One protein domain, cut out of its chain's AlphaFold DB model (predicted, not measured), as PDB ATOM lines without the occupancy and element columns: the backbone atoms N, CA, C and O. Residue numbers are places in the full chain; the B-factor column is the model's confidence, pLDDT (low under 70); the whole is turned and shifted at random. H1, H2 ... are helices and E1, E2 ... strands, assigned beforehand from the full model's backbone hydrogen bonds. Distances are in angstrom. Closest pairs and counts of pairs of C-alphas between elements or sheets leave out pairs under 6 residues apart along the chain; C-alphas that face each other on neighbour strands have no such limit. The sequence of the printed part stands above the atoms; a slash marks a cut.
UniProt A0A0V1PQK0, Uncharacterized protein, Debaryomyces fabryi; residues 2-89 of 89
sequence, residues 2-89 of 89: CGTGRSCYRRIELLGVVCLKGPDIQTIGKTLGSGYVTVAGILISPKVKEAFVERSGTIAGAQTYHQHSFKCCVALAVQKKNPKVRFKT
ATOM      1  N   CYS A   2     162.281 191.834 150.539       71.06
ATOM      2  CA  CYS A   2     161.207 192.787 150.237       71.06
ATOM      3  C   CYS A   2     161.283 194.131 150.992       71.06
ATOM      4  O   CYS A   2     160.571 195.060 150.615       71.06
ATOM      5  N   GLY A   3     162.087 194.212 152.061       65.38
ATOM      6  CA  GLY A   3     162.154 195.360 152.976       65.38
ATOM      7  C   GLY A   3     162.923 196.572 152.432       65.38
ATOM      8  O   GLY A   3     163.555 196.492 151.381       65.38
ATOM      9  N   THR A   4     162.830 197.697 153.154       71.69
ATOM     10  CA  THR A   4     163.598 198.950 152.944       71.69
ATOM     11  C   THR A   4     163.659 199.463 151.496       71.69
ATOM     12  O   THR A   4     164.673 199.984 151.042       71.69
ATOM     13  N   GLY A   5     162.541 199.363 150.764       66.75
ATOM     14  CA  GLY A   5     162.337 200.089 149.504       66.75
ATOM     15  C   GLY A   5     162.326 199.258 148.219       66.75
ATOM     16  O   GLY A   5     162.036 199.834 147.173       66.75
ATOM     17  N   ARG A   6     162.571 197.935 148.261       71.38
ATOM     18  CA  ARG A   6     162.524 197.099 147.042       71.38
ATOM     19  C   ARG A   6     161.104 196.834 146.551       71.38
ATOM     20  O   ARG A   6     160.824 197.056 145.381       71.38
ATOM     21  N   SER A   7     160.226 196.325 147.413       61.97
ATOM     22  CA  SER A   7     158.870 195.956 146.984       61.97
ATOM     23  C   SER A   7     157.747 196.561 147.816       61.97
ATOM     24  O   SER A   7     156.621 196.603 147.341       61.97
ATOM     25  N   CYS A   8     158.025 197.027 149.033       50.88
ATOM     26  CA  CYS A   8     157.148 197.905 149.807       50.88
ATOM     27  C   CYS A   8     157.926 198.384 151.048       50.88
ATOM     28  O   CYS A   8     158.684 197.608 151.628       50.88
ATOM     29  N   TYR A   9     157.753 199.642 151.466       52.22
ATOM     30  CA  TYR A   9     158.365 200.175 152.695       52.22
ATOM     31  C   TYR A   9     157.806 199.494 153.964       52.22
ATOM     32  O   TYR A   9     158.529 199.316 154.938       52.22
ATOM     33  N   ARG A  10     156.558 199.003 153.894       51.06
ATOM     34  CA  ARG A  10     155.852 198.198 154.903       51.06
ATOM     35  C   ARG A  10     155.104 197.038 154.235       51.06
ATOM     36  O   ARG A  10     153.884 197.061 154.120       51.06
ATOM     37  N   ARG A  11     155.798 195.991 153.773       41.94
ATOM     38  CA  ARG A  11     155.144 194.801 153.173       41.94
ATOM     39  C   ARG A  11     154.415 193.904 154.198       41.94
ATOM     40  O   ARG A  11     154.532 192.689 154.130       41.94
ATOM     41  N   ILE A  12     153.713 194.494 155.154       48.47
ATOM     42  CA  ILE A  12     152.593 193.840 155.839       48.47
ATOM     43  C   ILE A  12     151.285 194.536 155.438       48.47
ATOM     44  O   ILE A  12     150.290 193.862 155.234       48.47
ATOM     45  N   GLU A  13     151.301 195.837 155.127       43.34
ATOM     46  CA  GLU A  13     150.094 196.553 154.679       43.34
ATOM     47  C   GLU A  13     149.691 196.240 153.221       43.34
ATOM     48  O   GLU A  13     148.514 196.311 152.892       43.34
ATOM     49  N   LEU A  14     150.626 195.868 152.332       40.19
ATOM     50  CA  LEU A  14     150.342 195.707 150.889       40.19
ATOM     51  C   LEU A  14     150.118 194.254 150.421       40.19
ATOM     52  O   LEU A  14     149.799 194.040 149.257       40.19
ATOM     53  N   LEU A  15     150.352 193.243 151.269       40.25
ATOM     54  CA  LEU A  15     150.291 191.831 150.851       40.25
ATOM     55  C   LEU A  15     148.920 191.179 151.072       40.25
ATOM     56  O   LEU A  15     148.810 189.982 150.846       40.25
ATOM     57  N   GLY A  16     147.897 191.924 151.512       41.25
ATOM     58  CA  GLY A  16     146.517 191.426 151.661       41.25
ATOM     59  C   GLY A  16     146.343 190.221 152.600       41.25
ATOM     60  O   GLY A  16     145.234 189.729 152.771       41.25
ATOM     61  N   VAL A  17     147.425 189.751 153.220       44.66
ATOM     62  CA  VAL A  17     147.487 188.579 154.082       44.66
ATOM     63  C   VAL A  17     148.178 189.017 155.366       44.66
ATOM     64  O   VAL A  17     149.332 189.448 155.357       44.66
ATOM     65  N   VAL A  18     147.418 188.879 156.452       38.25
ATOM     66  CA  VAL A  18     147.687 189.267 157.842       38.25
ATOM     67  C   VAL A  18     147.508 190.758 158.135       38.25
ATOM     68  O   VAL A  18     148.471 191.504 158.214       38.25
ATOM     69  N   CYS A  19     146.234 191.108 158.350       37.62
ATOM     70  CA  CYS A  19     145.705 191.966 159.415       37.62
ATOM     71  C   CYS A  19     146.291 193.380 159.591       37.62
ATOM     72  O   CYS A  19     147.466 193.654 159.435       37.62
ATOM     73  N   LEU A  20     145.456 194.295 160.074       50.62
ATOM     74  CA  LEU A  20     145.784 195.675 160.474       50.62
ATOM     75  C   LEU A  20     146.921 195.807 161.529       50.62
ATOM     76  O   LEU A  20     147.192 196.901 162.019       50.62
ATOM     77  N   LYS A  21     147.579 194.704 161.907       58.09
ATOM     78  CA  LYS A  21     148.698 194.601 162.843       58.09
ATOM     79  C   LYS A  21     149.909 194.018 162.110       58.09
ATOM     80  O   LYS A  21     149.800 192.989 161.454       58.09
ATOM     81  N   GLY A  22     151.059 194.682 162.250       70.88
ATOM     82  CA  GLY A  22     152.359 194.183 161.791       70.88
ATOM     83  C   GLY A  22     152.686 192.770 162.317       70.88
ATOM     84  O   GLY A  22     152.008 192.268 163.211       70.88
ATOM     85  N   PRO A  23     153.740 192.125 161.797       80.44
ATOM     86  CA  PRO A  23     154.125 190.780 162.188       80.44
ATOM     87  C   PRO A  23     154.741 190.812 163.587       80.44
ATOM     88  O   PRO A  23     155.324 191.814 164.003       80.44
ATOM     89  N   ASP A  24     154.673 189.686 164.289       87.12
ATOM     90  CA  ASP A  24     155.277 189.569 165.615       87.12
ATOM     91  C   ASP A  24     156.809 189.660 165.576       87.12
ATOM     92  O   ASP A  24     157.426 190.269 166.450       87.12
ATOM     93  N   ILE A  25     157.422 189.100 164.531       86.94
ATOM     94  CA  ILE A  25     158.864 189.139 164.285       86.94
ATOM     95  C   ILE A  25     159.098 189.410 162.798       86.94
ATOM     96  O   ILE A  25     158.538 188.732 161.936       86.94
ATOM     97  N   GLN A  26     159.959 190.376 162.479       86.12
ATOM     98  CA  GLN A  26     160.361 190.688 161.110       86.12
ATOM     99  C   GLN A  26     161.873 190.827 160.987       86.12
ATOM    100  O   GLN A  26     162.501 191.634 161.663       86.12
ATOM    101  N   THR A  27     162.463 190.087 160.052       89.00
ATOM    102  CA  THR A  27     163.893 190.175 159.750       89.00
ATOM    103  C   THR A  27     164.174 191.226 158.673       89.00
ATOM    104  O   THR A  27     163.476 191.329 157.656       89.00
ATOM    105  N   ILE A  28     165.225 192.017 158.886       88.88
ATOM    106  CA  ILE A  28     165.713 193.047 157.963       88.88
ATOM    107  C   ILE A  28     167.219 192.892 157.727       88.88
ATOM    108  O   ILE A  28     167.946 192.331 158.540       88.88
ATOM    109  N   GLY A  29     167.700 193.385 156.590       89.56
ATOM    110  CA  GLY A  29     169.098 193.280 156.170       89.56
ATOM    111  C   GLY A  29     169.239 193.685 154.707       89.56
ATOM    112  O   GLY A  29     168.398 194.435 154.209       89.56
ATOM    113  N   LYS A  30     170.248 193.165 153.994       89.62
ATOM    114  CA  LYS A  30     170.484 193.415 152.554       89.62
ATOM    115  C   LYS A  30     170.460 194.915 152.215       89.62
ATOM    116  O   LYS A  30     171.422 195.626 152.486       89.62
ATOM    117  N   THR A  31     169.337 195.405 151.690       87.62
ATOM    118  CA  THR A  31     169.078 196.816 151.369       87.62
ATOM    119  C   THR A  31     169.146 197.743 152.585       87.62
ATOM    120  O   THR A  31     169.268 198.948 152.409       87.62
ATOM    121  N   LEU A  32     169.136 197.212 153.814       88.44
ATOM    122  CA  LEU A  32     169.395 197.975 155.040       88.44
ATOM    123  C   LEU A  32     170.743 198.718 154.994       88.44
ATOM    124  O   LEU A  32     170.787 199.905 155.302       88.44
ATOM    125  N   GLY A  33     171.807 198.034 154.565       90.25
ATOM    126  CA  GLY A  33     173.131 198.625 154.334       90.25
ATOM    127  C   GLY A  33     173.432 198.901 152.860       90.25
ATOM    128  O   GLY A  33     174.547 199.290 152.541       90.25
ATOM    129  N   SER A  34     172.476 198.641 151.958       90.25
ATOM    130  CA  SER A  34     172.608 198.765 150.494       90.25
ATOM    131  C   SER A  34     173.873 198.123 149.887       90.25
ATOM    132  O   SER A  34     174.323 198.533 148.824       90.25
ATOM    133  N   GLY A  35     174.449 197.115 150.550       91.56
ATOM    134  CA  GLY A  35     175.699 196.472 150.130       91.56
ATOM    135  C   GLY A  35     176.990 197.171 150.580       91.56
ATOM    136  O   GLY A  35     178.050 196.582 150.417       91.56
ATOM    137  N   TYR A  36     176.927 198.355 151.202       94.75
ATOM    138  CA  TYR A  36     178.110 199.050 151.737       94.75
ATOM    139  C   TYR A  36     178.657 198.399 153.011       94.75
ATOM    140  O   TYR A  36     179.863 198.369 153.234       94.75
ATOM    141  N   VAL A  37     177.765 197.893 153.865       95.44
ATOM    142  CA  VAL A  37     178.118 197.219 155.121       95.44
ATOM    143  C   VAL A  37     177.221 196.011 155.369       95.44
ATOM    144  O   VAL A  37     176.037 196.002 155.020       95.44
ATOM    145  N   THR A  38     177.776 194.992 156.026       94.62
ATOM    146  CA  THR A  38     177.043 193.791 156.444       94.62
ATOM    147  C   THR A  38     176.231 194.066 157.704       94.62
ATOM    148  O   THR A  38     176.721 193.925 158.824       94.62
ATOM    149  N   VAL A  39     174.975 194.467 157.522       94.00
ATOM    150  CA  VAL A  39     174.051 194.789 158.612       94.00
ATOM    151  C   VAL A  39     172.727 194.049 158.437       94.00
ATOM    152  O   VAL A  39     172.163 193.973 157.342       94.00
ATOM    153  N   ALA A  40     172.239 193.498 159.541       93.19
ATOM    154  CA  ALA A  40     170.950 192.839 159.652       93.19
ATOM    155  C   ALA A  40     170.339 193.171 161.015       93.19
ATOM    156  O   ALA A  40     171.043 193.585 161.935       93.19
ATOM    157  N   GLY A  41     169.029 193.003 161.129       91.19
ATOM    158  CA  GLY A  41     168.298 193.280 162.354       91.19
ATOM    159  C   GLY A  41     166.990 192.510 162.412       91.19
ATOM    160  O   GLY A  41     166.526 191.956 161.411       91.19
ATOM    161  N   ILE A  42     166.404 192.496 163.600       90.12
ATOM    162  CA  ILE A  42     165.099 191.907 163.870       90.12
ATOM    163  C   ILE A  42     164.230 193.009 164.471       90.12
ATOM    164  O   ILE A  42     164.634 193.675 165.420       90.12
ATOM    165  N   LEU A  43     163.056 193.214 163.889       87.94
ATOM    166  CA  LEU A  43     161.994 194.044 164.438       87.94
ATOM    167  C   LEU A  43     161.024 193.119 165.172       87.94
ATOM    168  O   LEU A  43     160.655 192.071 164.642       87.94
ATOM    169  N   ILE A  44     160.624 193.508 166.374       88.75
ATOM    170  CA  ILE A  44     159.718 192.748 167.239       88.75
ATOM    171  C   ILE A  44     158.476 193.582 167.538       88.75
ATOM    172  O   ILE A  44     158.574 194.797 167.734       88.75
ATOM    173  N   SER A  45     157.309 192.938 167.558       89.81
ATOM    174  CA  SER A  45     156.055 193.595 167.928       89.81
ATOM    175  C   SER A  45     156.038 193.962 169.419       89.81
ATOM    176  O   SER A  45     156.747 193.339 170.218       89.81
ATOM    177  N   PRO A  46     155.211 194.943 169.833       88.25
ATOM    178  CA  PRO A  46     155.037 195.283 171.246       88.25
ATOM    179  C   PRO A  46     154.638 194.077 172.102       88.25
ATOM    180  O   PRO A  46     155.234 193.868 173.149       88.25
ATOM    181  N   LYS A  47     153.747 193.216 171.591       89.88
ATOM    182  CA  LYS A  47     153.324 191.971 172.248       89.88
ATOM    183  C   LYS A  47     154.510 191.058 172.577       89.88
ATOM    184  O   LYS A  47     154.604 190.521 173.675       89.88
ATOM    185  N   VAL A  48     155.415 190.859 171.617       89.62
ATOM    186  CA  VAL A  48     156.607 190.025 171.825       89.62
ATOM    187  C   VAL A  48     157.575 190.710 172.787       89.62
ATOM    188  O   VAL A  48     158.097 190.061 173.687       89.62
ATOM    189  N   LYS A  49     157.783 192.024 172.636       89.94
ATOM    190  CA  LYS A  49     158.619 192.816 173.548       89.94
ATOM    191  C   LYS A  49     158.133 192.703 174.999       89.94
ATOM    192  O   LYS A  49     158.957 192.461 175.873       89.94
ATOM    193  N   GLU A  50     156.835 192.864 175.247       92.00
ATOM    194  CA  GLU A  50     156.216 192.766 176.578       92.00
ATOM    195  C   GLU A  50     156.496 191.402 177.214       92.00
ATOM    196  O   GLU A  50     157.025 191.350 178.319       92.00
ATOM    197  N   ALA A  51     156.311 190.309 176.467       91.31
ATOM    198  CA  ALA A  51     156.598 188.962 176.960       91.31
ATOM    199  C   ALA A  51     158.070 188.747 177.383       91.31
ATOM    200  O   ALA A  51     158.344 187.965 178.296       91.31
ATOM    201  N   PHE A  52     159.029 189.422 176.734       89.06
ATOM    202  CA  PHE A  52     160.441 189.385 177.143       89.06
ATOM    203  C   PHE A  52     160.723 190.265 178.363       89.06
ATOM    204  O   PHE A  52     161.483 189.859 179.243       89.06
ATOM    205  N   VAL A  53     160.128 191.461 178.407       89.88
ATOM    206  CA  VAL A  53     160.330 192.433 179.489       89.88
ATOM    207  C   VAL A  53     159.706 191.950 180.800       89.88
ATOM    208  O   VAL A  53     160.340 192.087 181.837       89.88
ATOM    209  N   GLU A  54     158.516 191.342 180.759       91.12
ATOM    210  CA  GLU A  54     157.813 190.817 181.943       91.12
ATOM    211  C   GLU A  54     158.486 189.587 182.568       91.12
ATOM    212  O   GLU A  54     158.240 189.270 183.730       91.12
ATOM    213  N   ARG A  55     159.326 188.874 181.806       83.25
ATOM    214  CA  ARG A  55     160.115 187.746 182.317       83.25
ATOM    215  C   ARG A  55     161.523 188.191 182.708       83.25
ATOM    216  O   ARG A  55     161.707 188.969 183.630       83.25
ATOM    217  N   SER A  56     162.545 187.652 182.049       82.44
ATOM    218  CA  SER A  56     163.943 187.834 182.438       82.44
ATOM    219  C   SER A  56     164.521 189.182 182.009       82.44
ATOM    220  O   SER A  56     165.640 189.503 182.406       82.44
ATOM    221  N   GLY A  57     163.843 189.917 181.116       82.94
ATOM    222  CA  GLY A  57     164.337 191.165 180.527       82.94
ATOM    223  C   GLY A  57     165.625 191.016 179.708       82.94
ATOM    224  O   GLY A  57     166.201 192.012 179.275       82.94
ATOM    225  N   THR A  58     166.103 189.789 179.498       82.69
ATOM    226  CA  THR A  58     167.436 189.501 178.963       82.69
ATOM    227  C   THR A  58     167.368 188.429 177.884       82.69
ATOM    228  O   THR A  58     166.664 187.426 178.016       82.69
ATOM    229  N   ILE A  59     168.122 188.649 176.805       83.50
ATOM    230  CA  ILE A  59     168.332 187.684 175.724       83.50
ATOM    231  C   ILE A  59     169.776 187.202 175.842       83.50
ATOM    232  O   ILE A  59     170.709 187.998 175.727       83.50
ATOM    233  N   ALA A  60     169.963 185.913 176.112       87.12
ATOM    234  CA  ALA A  60     171.289 185.331 176.254       87.12
ATOM    235  C   ALA A  60     171.952 185.152 174.880       87.12
ATOM    236  O   ALA A  60     171.412 184.479 174.001       87.12
ATOM    237  N   GLY A  61     173.148 185.721 174.726       85.31
ATOM    238  CA  GLY A  61     173.973 185.573 173.529       85.31
ATOM    239  C   GLY A  61     173.776 186.684 172.498       85.31
ATOM    240  O   GLY A  61     172.666 187.105 172.177       85.31
ATOM    241  N   ALA A  62     174.894 187.145 171.944       89.50
ATOM    242  CA  ALA A  62     174.942 188.109 170.857       89.50
ATOM    243  C   ALA A  62     176.104 187.767 169.917       89.50
ATOM    244  O   ALA A  62     177.015 187.017 170.261       89.50
ATOM    245  N   GLN A  63     176.065 188.323 168.711       93.88
ATOM    246  CA  GLN A  63     177.165 188.195 167.756       93.88
ATOM    247  C   GLN A  63     178.330 189.102 168.179       93.88
ATOM    248  O   GLN A  63     178.090 190.186 168.703       93.88
ATOM    249  N   THR A  64     179.576 188.735 167.864       95.62
ATOM    250  CA  THR A  64     180.775 189.550 168.174       95.62
ATOM    251  C   THR A  64     180.666 190.995 167.672       95.62
ATOM    252  O   THR A  64     181.159 191.918 168.307       95.62
ATOM    253  N   TYR A  65     179.976 191.206 166.547       94.88
ATOM    254  CA  TYR A  65     179.751 192.523 165.941       94.88
ATOM    255  C   TYR A  65     178.297 193.008 166.060       94.88
ATOM    256  O   TYR A  65     177.808 193.739 165.191       94.88
ATOM    257  N   HIS A  66     177.577 192.567 167.092       93.19
ATOM    258  CA  HIS A  66     176.237 193.065 167.383       93.19
ATOM    259  C   HIS A  66     176.297 194.569 167.714       93.19
ATOM    260  O   HIS A  66     177.218 195.017 168.388       93.19
ATOM    261  N   GLN A  67     175.355 195.362 167.190       92.06
ATOM    262  CA  GLN A  67     175.298 196.826 167.384       92.06
ATOM    263  C   GLN A  67     176.587 197.597 167.012       92.06
ATOM    264  O   GLN A  67     176.887 198.644 167.581       92.06
ATOM    265  N   HIS A  68     177.342 197.119 166.019       96.38
ATOM    266  CA  HIS A  68     178.572 197.779 165.581       96.38
ATOM    267  C   HIS A  68     178.322 199.212 165.066       96.38
ATOM    268  O   HIS A  68     177.698 199.408 164.018       96.38
ATOM    269  N   SER A  69     178.915 200.204 165.737       96.38
ATOM    270  CA  SER A  69     178.711 201.645 165.502       96.38
ATOM    271  C   SER A  69     178.875 202.065 164.036       96.38
ATOM    272  O   SER A  69     177.950 202.614 163.444       96.38
ATOM    273  N   PHE A  70     180.005 201.720 163.409       96.62
ATOM    274  CA  PHE A  70     180.269 202.023 161.996       96.62
ATOM    275  C   PHE A  70     179.170 201.504 161.054       96.62
ATOM    276  O   PHE A  70     178.668 202.242 160.205       96.62
ATOM    277  N   LYS A  71     178.735 200.249 161.237       96.19
ATOM    278  CA  LYS A  71     177.684 199.640 160.411       96.19
ATOM    279  C   LYS A  71     176.347 200.361 160.590       96.19
ATOM    280  O   LYS A  71     175.638 200.575 159.608       96.19
ATOM    281  N   CYS A  72     176.022 200.764 161.818       94.19
ATOM    282  CA  CYS A  72     174.820 201.535 162.128       94.19
ATOM    283  C   CYS A  72     174.848 202.933 161.492       94.19
ATOM    284  O   CYS A  72     173.848 203.343 160.905       94.19
ATOM    285  N   CYS A  73     175.983 203.636 161.536       96.06
ATOM    286  CA  CYS A  73     176.140 204.946 160.896       96.06
ATOM    287  C   CYS A  73     175.934 204.867 159.377       96.06
ATOM    288  O   CYS A  73     175.166 205.651 158.816       96.06
ATOM    289  N   VAL A  74     176.562 203.888 158.717       95.25
ATOM    290  CA  VAL A  74     176.398 203.686 157.270       95.25
ATOM    291  C   VAL A  74     174.954 203.306 156.934       95.25
ATOM    292  O   VAL A  74     174.363 203.892 156.029       95.25
ATOM    293  N   ALA A  75     174.345 202.385 157.689       92.69
ATOM    294  CA  ALA A  75     172.946 202.011 157.497       92.69
ATOM    295  C   ALA A  75     172.006 203.218 157.643       92.69
ATOM    296  O   ALA A  75     171.112 203.405 156.819       92.69
ATOM    297  N   LEU A  76     172.230 204.080 158.639       92.12
ATOM    298  CA  LEU A  76     171.442 205.296 158.840       92.12
ATOM    299  C   LEU A  76     171.574 206.262 157.655       92.12
ATOM    300  O   LEU A  76     170.564 206.782 157.181       92.12
ATOM    301  N   ALA A  77     172.791 206.481 157.153       93.56
ATOM    302  CA  ALA A  77     173.030 207.327 155.985       93.56
ATOM    303  C   ALA A  77     172.324 206.781 154.729       93.56
ATOM    304  O   ALA A  77     171.648 207.530 154.022       93.56
ATOM    305  N   VAL A  78     172.404 205.465 154.501       90.81
ATOM    306  CA  VAL A  78     171.705 204.769 153.410       90.81
ATOM    307  C   VAL A  78     170.192 204.950 153.523       90.81
ATOM    308  O   VAL A  78     169.540 205.328 152.550       90.81
ATOM    309  N   GLN A  79     169.619 204.712 154.707       87.25
ATOM    310  CA  GLN A  79     168.175 204.829 154.902       87.25
ATOM    311  C   GLN A  79     167.688 206.277 154.739       87.25
ATOM    312  O   GLN A  79     166.658 206.490 154.108       87.25
ATOM    313  N   LYS A  80     168.445 207.280 155.208       88.19
ATOM    314  CA  LYS A  80     168.115 208.707 155.019       88.19
ATOM    315  C   LYS A  80     168.099 209.139 153.552       88.19
ATOM    316  O   LYS A  80     167.352 210.044 153.193       88.19
ATOM    317  N   LYS A  81     168.912 208.513 152.694       86.75
ATOM    318  CA  LYS A  81     168.943 208.827 151.258       86.75
ATOM    319  C   LYS A  81     167.707 208.309 150.516       86.75
ATOM    320  O   LYS A  81     167.411 208.795 149.427       86.75
ATOM    321  N   ASN A  82     166.983 207.342 151.083       71.25
ATOM    322  CA  ASN A  82     165.787 206.786 150.468       71.25
ATOM    323  C   ASN A  82     164.550 207.649 150.809       71.25
ATOM    324  O   ASN A  82     164.083 207.613 151.946       71.25
ATOM    325  N   PRO A  83     163.948 208.371 149.842       64.19
ATOM    326  CA  PRO A  83     162.829 209.289 150.100       64.19
ATOM    327  C   PRO A  83     161.552 208.584 150.586       64.19
ATOM    328  O   PRO A  83     160.648 209.227 151.116       64.19
ATOM    329  N   LYS A  84     161.473 207.255 150.423       60.53
ATOM    330  CA  LYS A  84     160.370 206.419 150.917       60.53
ATOM    331  C   LYS A  84     160.514 206.070 152.406       60.53
ATOM    332  O   LYS A  84     159.566 205.552 152.987       60.53
ATOM    333  N   VAL A  85     161.672 206.346 153.013       59.81
ATOM    334  CA  VAL A  85     161.995 206.062 154.417       59.81
ATOM    335  C   VAL A  85     162.012 207.365 155.212       59.81
ATOM    336  O   VAL A  85     163.034 208.035 155.325       59.81
ATOM    337  N   ARG A  86     160.858 207.756 155.764       53.16
ATOM    338  CA  ARG A  86     160.787 208.864 156.728       53.16
ATOM    339  C   ARG A  86     160.905 208.313 158.143       53.16
ATOM    340  O   ARG A  86     159.978 207.670 158.632       53.16
ATOM    341  N   PHE A  87     162.022 208.601 158.800       51.03
ATOM    342  CA  PHE A  87     162.107 208.513 160.253       51.03
ATOM    343  C   PHE A  87     161.405 209.750 160.817       51.03
ATOM    344  O   PHE A  87     161.856 210.869 160.577       51.03
ATOM    345  N   LYS A  88     160.271 209.567 161.503       41.53
ATOM    346  CA  LYS A  88     159.800 210.606 162.423       41.53
ATOM    347  C   LYS A  88     160.803 210.618 163.576       41.53
ATOM    348  O   LYS A  88     161.075 209.556 164.136       41.53
ATOM    349  N   THR A  89     161.428 211.770 163.785       33.44
ATOM    350  CA  THR A  89     162.192 212.037 165.007       33.44
ATOM    351  C   THR A  89     161.223 212.216 166.160       33.44
ATOM    352  O   THR A  89     160.068 212.621 165.883       33.44
TER     353      THR A  89
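This is residues 2 to 89 of the 89 residues of an uncharacterized protein of Debaryomyces fabryi (UniProt A0A0V1PQK0). With little regular structure, a small hairpin of strands, E1 and E2, crosses the middle of a loose frame of long loops, with H1 at one end and H2 towards the other. The 88 printed residues hold E1, E2, H1 and H2 in that order, a mixed class with 29 residues in named elements. The whole is only just loose, close to compact, with a radius of gyration of the C-alphas of 14.7 A and spans of 38 by 38 by 23 A.

After residues 2 to 24 come E1, residues 25 to 28, from C-alpha 25 at (158.864, 189.139, 164.285), and E2, residues 41 to 44. H1 is residues 46 to 53, 10.2 A long. H2, residues 69 to 81, is 18.7 A long and ends at C-alpha 81 (168.943, 208.827, 151.258).

E1 and E2 are an antiparallel hairpin at 156 degrees; N 26 and O 43, 2.8 A apart, are within hydrogen-bond range. The closest C-alphas of E1 and H1, Ile 25 and Val 48, are 7.9 A apart. H2 is apart from E1, E2 and H1. In H1 and H2 every O i to N i+4 pair is within hydrogen-bond range.

The printed part has no cut. The links E1 to E2 and H1 to H2 are long. Residues 14 to 19, 50 to 56, of which 50 to 53 belong to H1, and 58 to 64 stand free. The pLDDT is under 70 at residues 3, 5, 7 to 21 and 83 to 89.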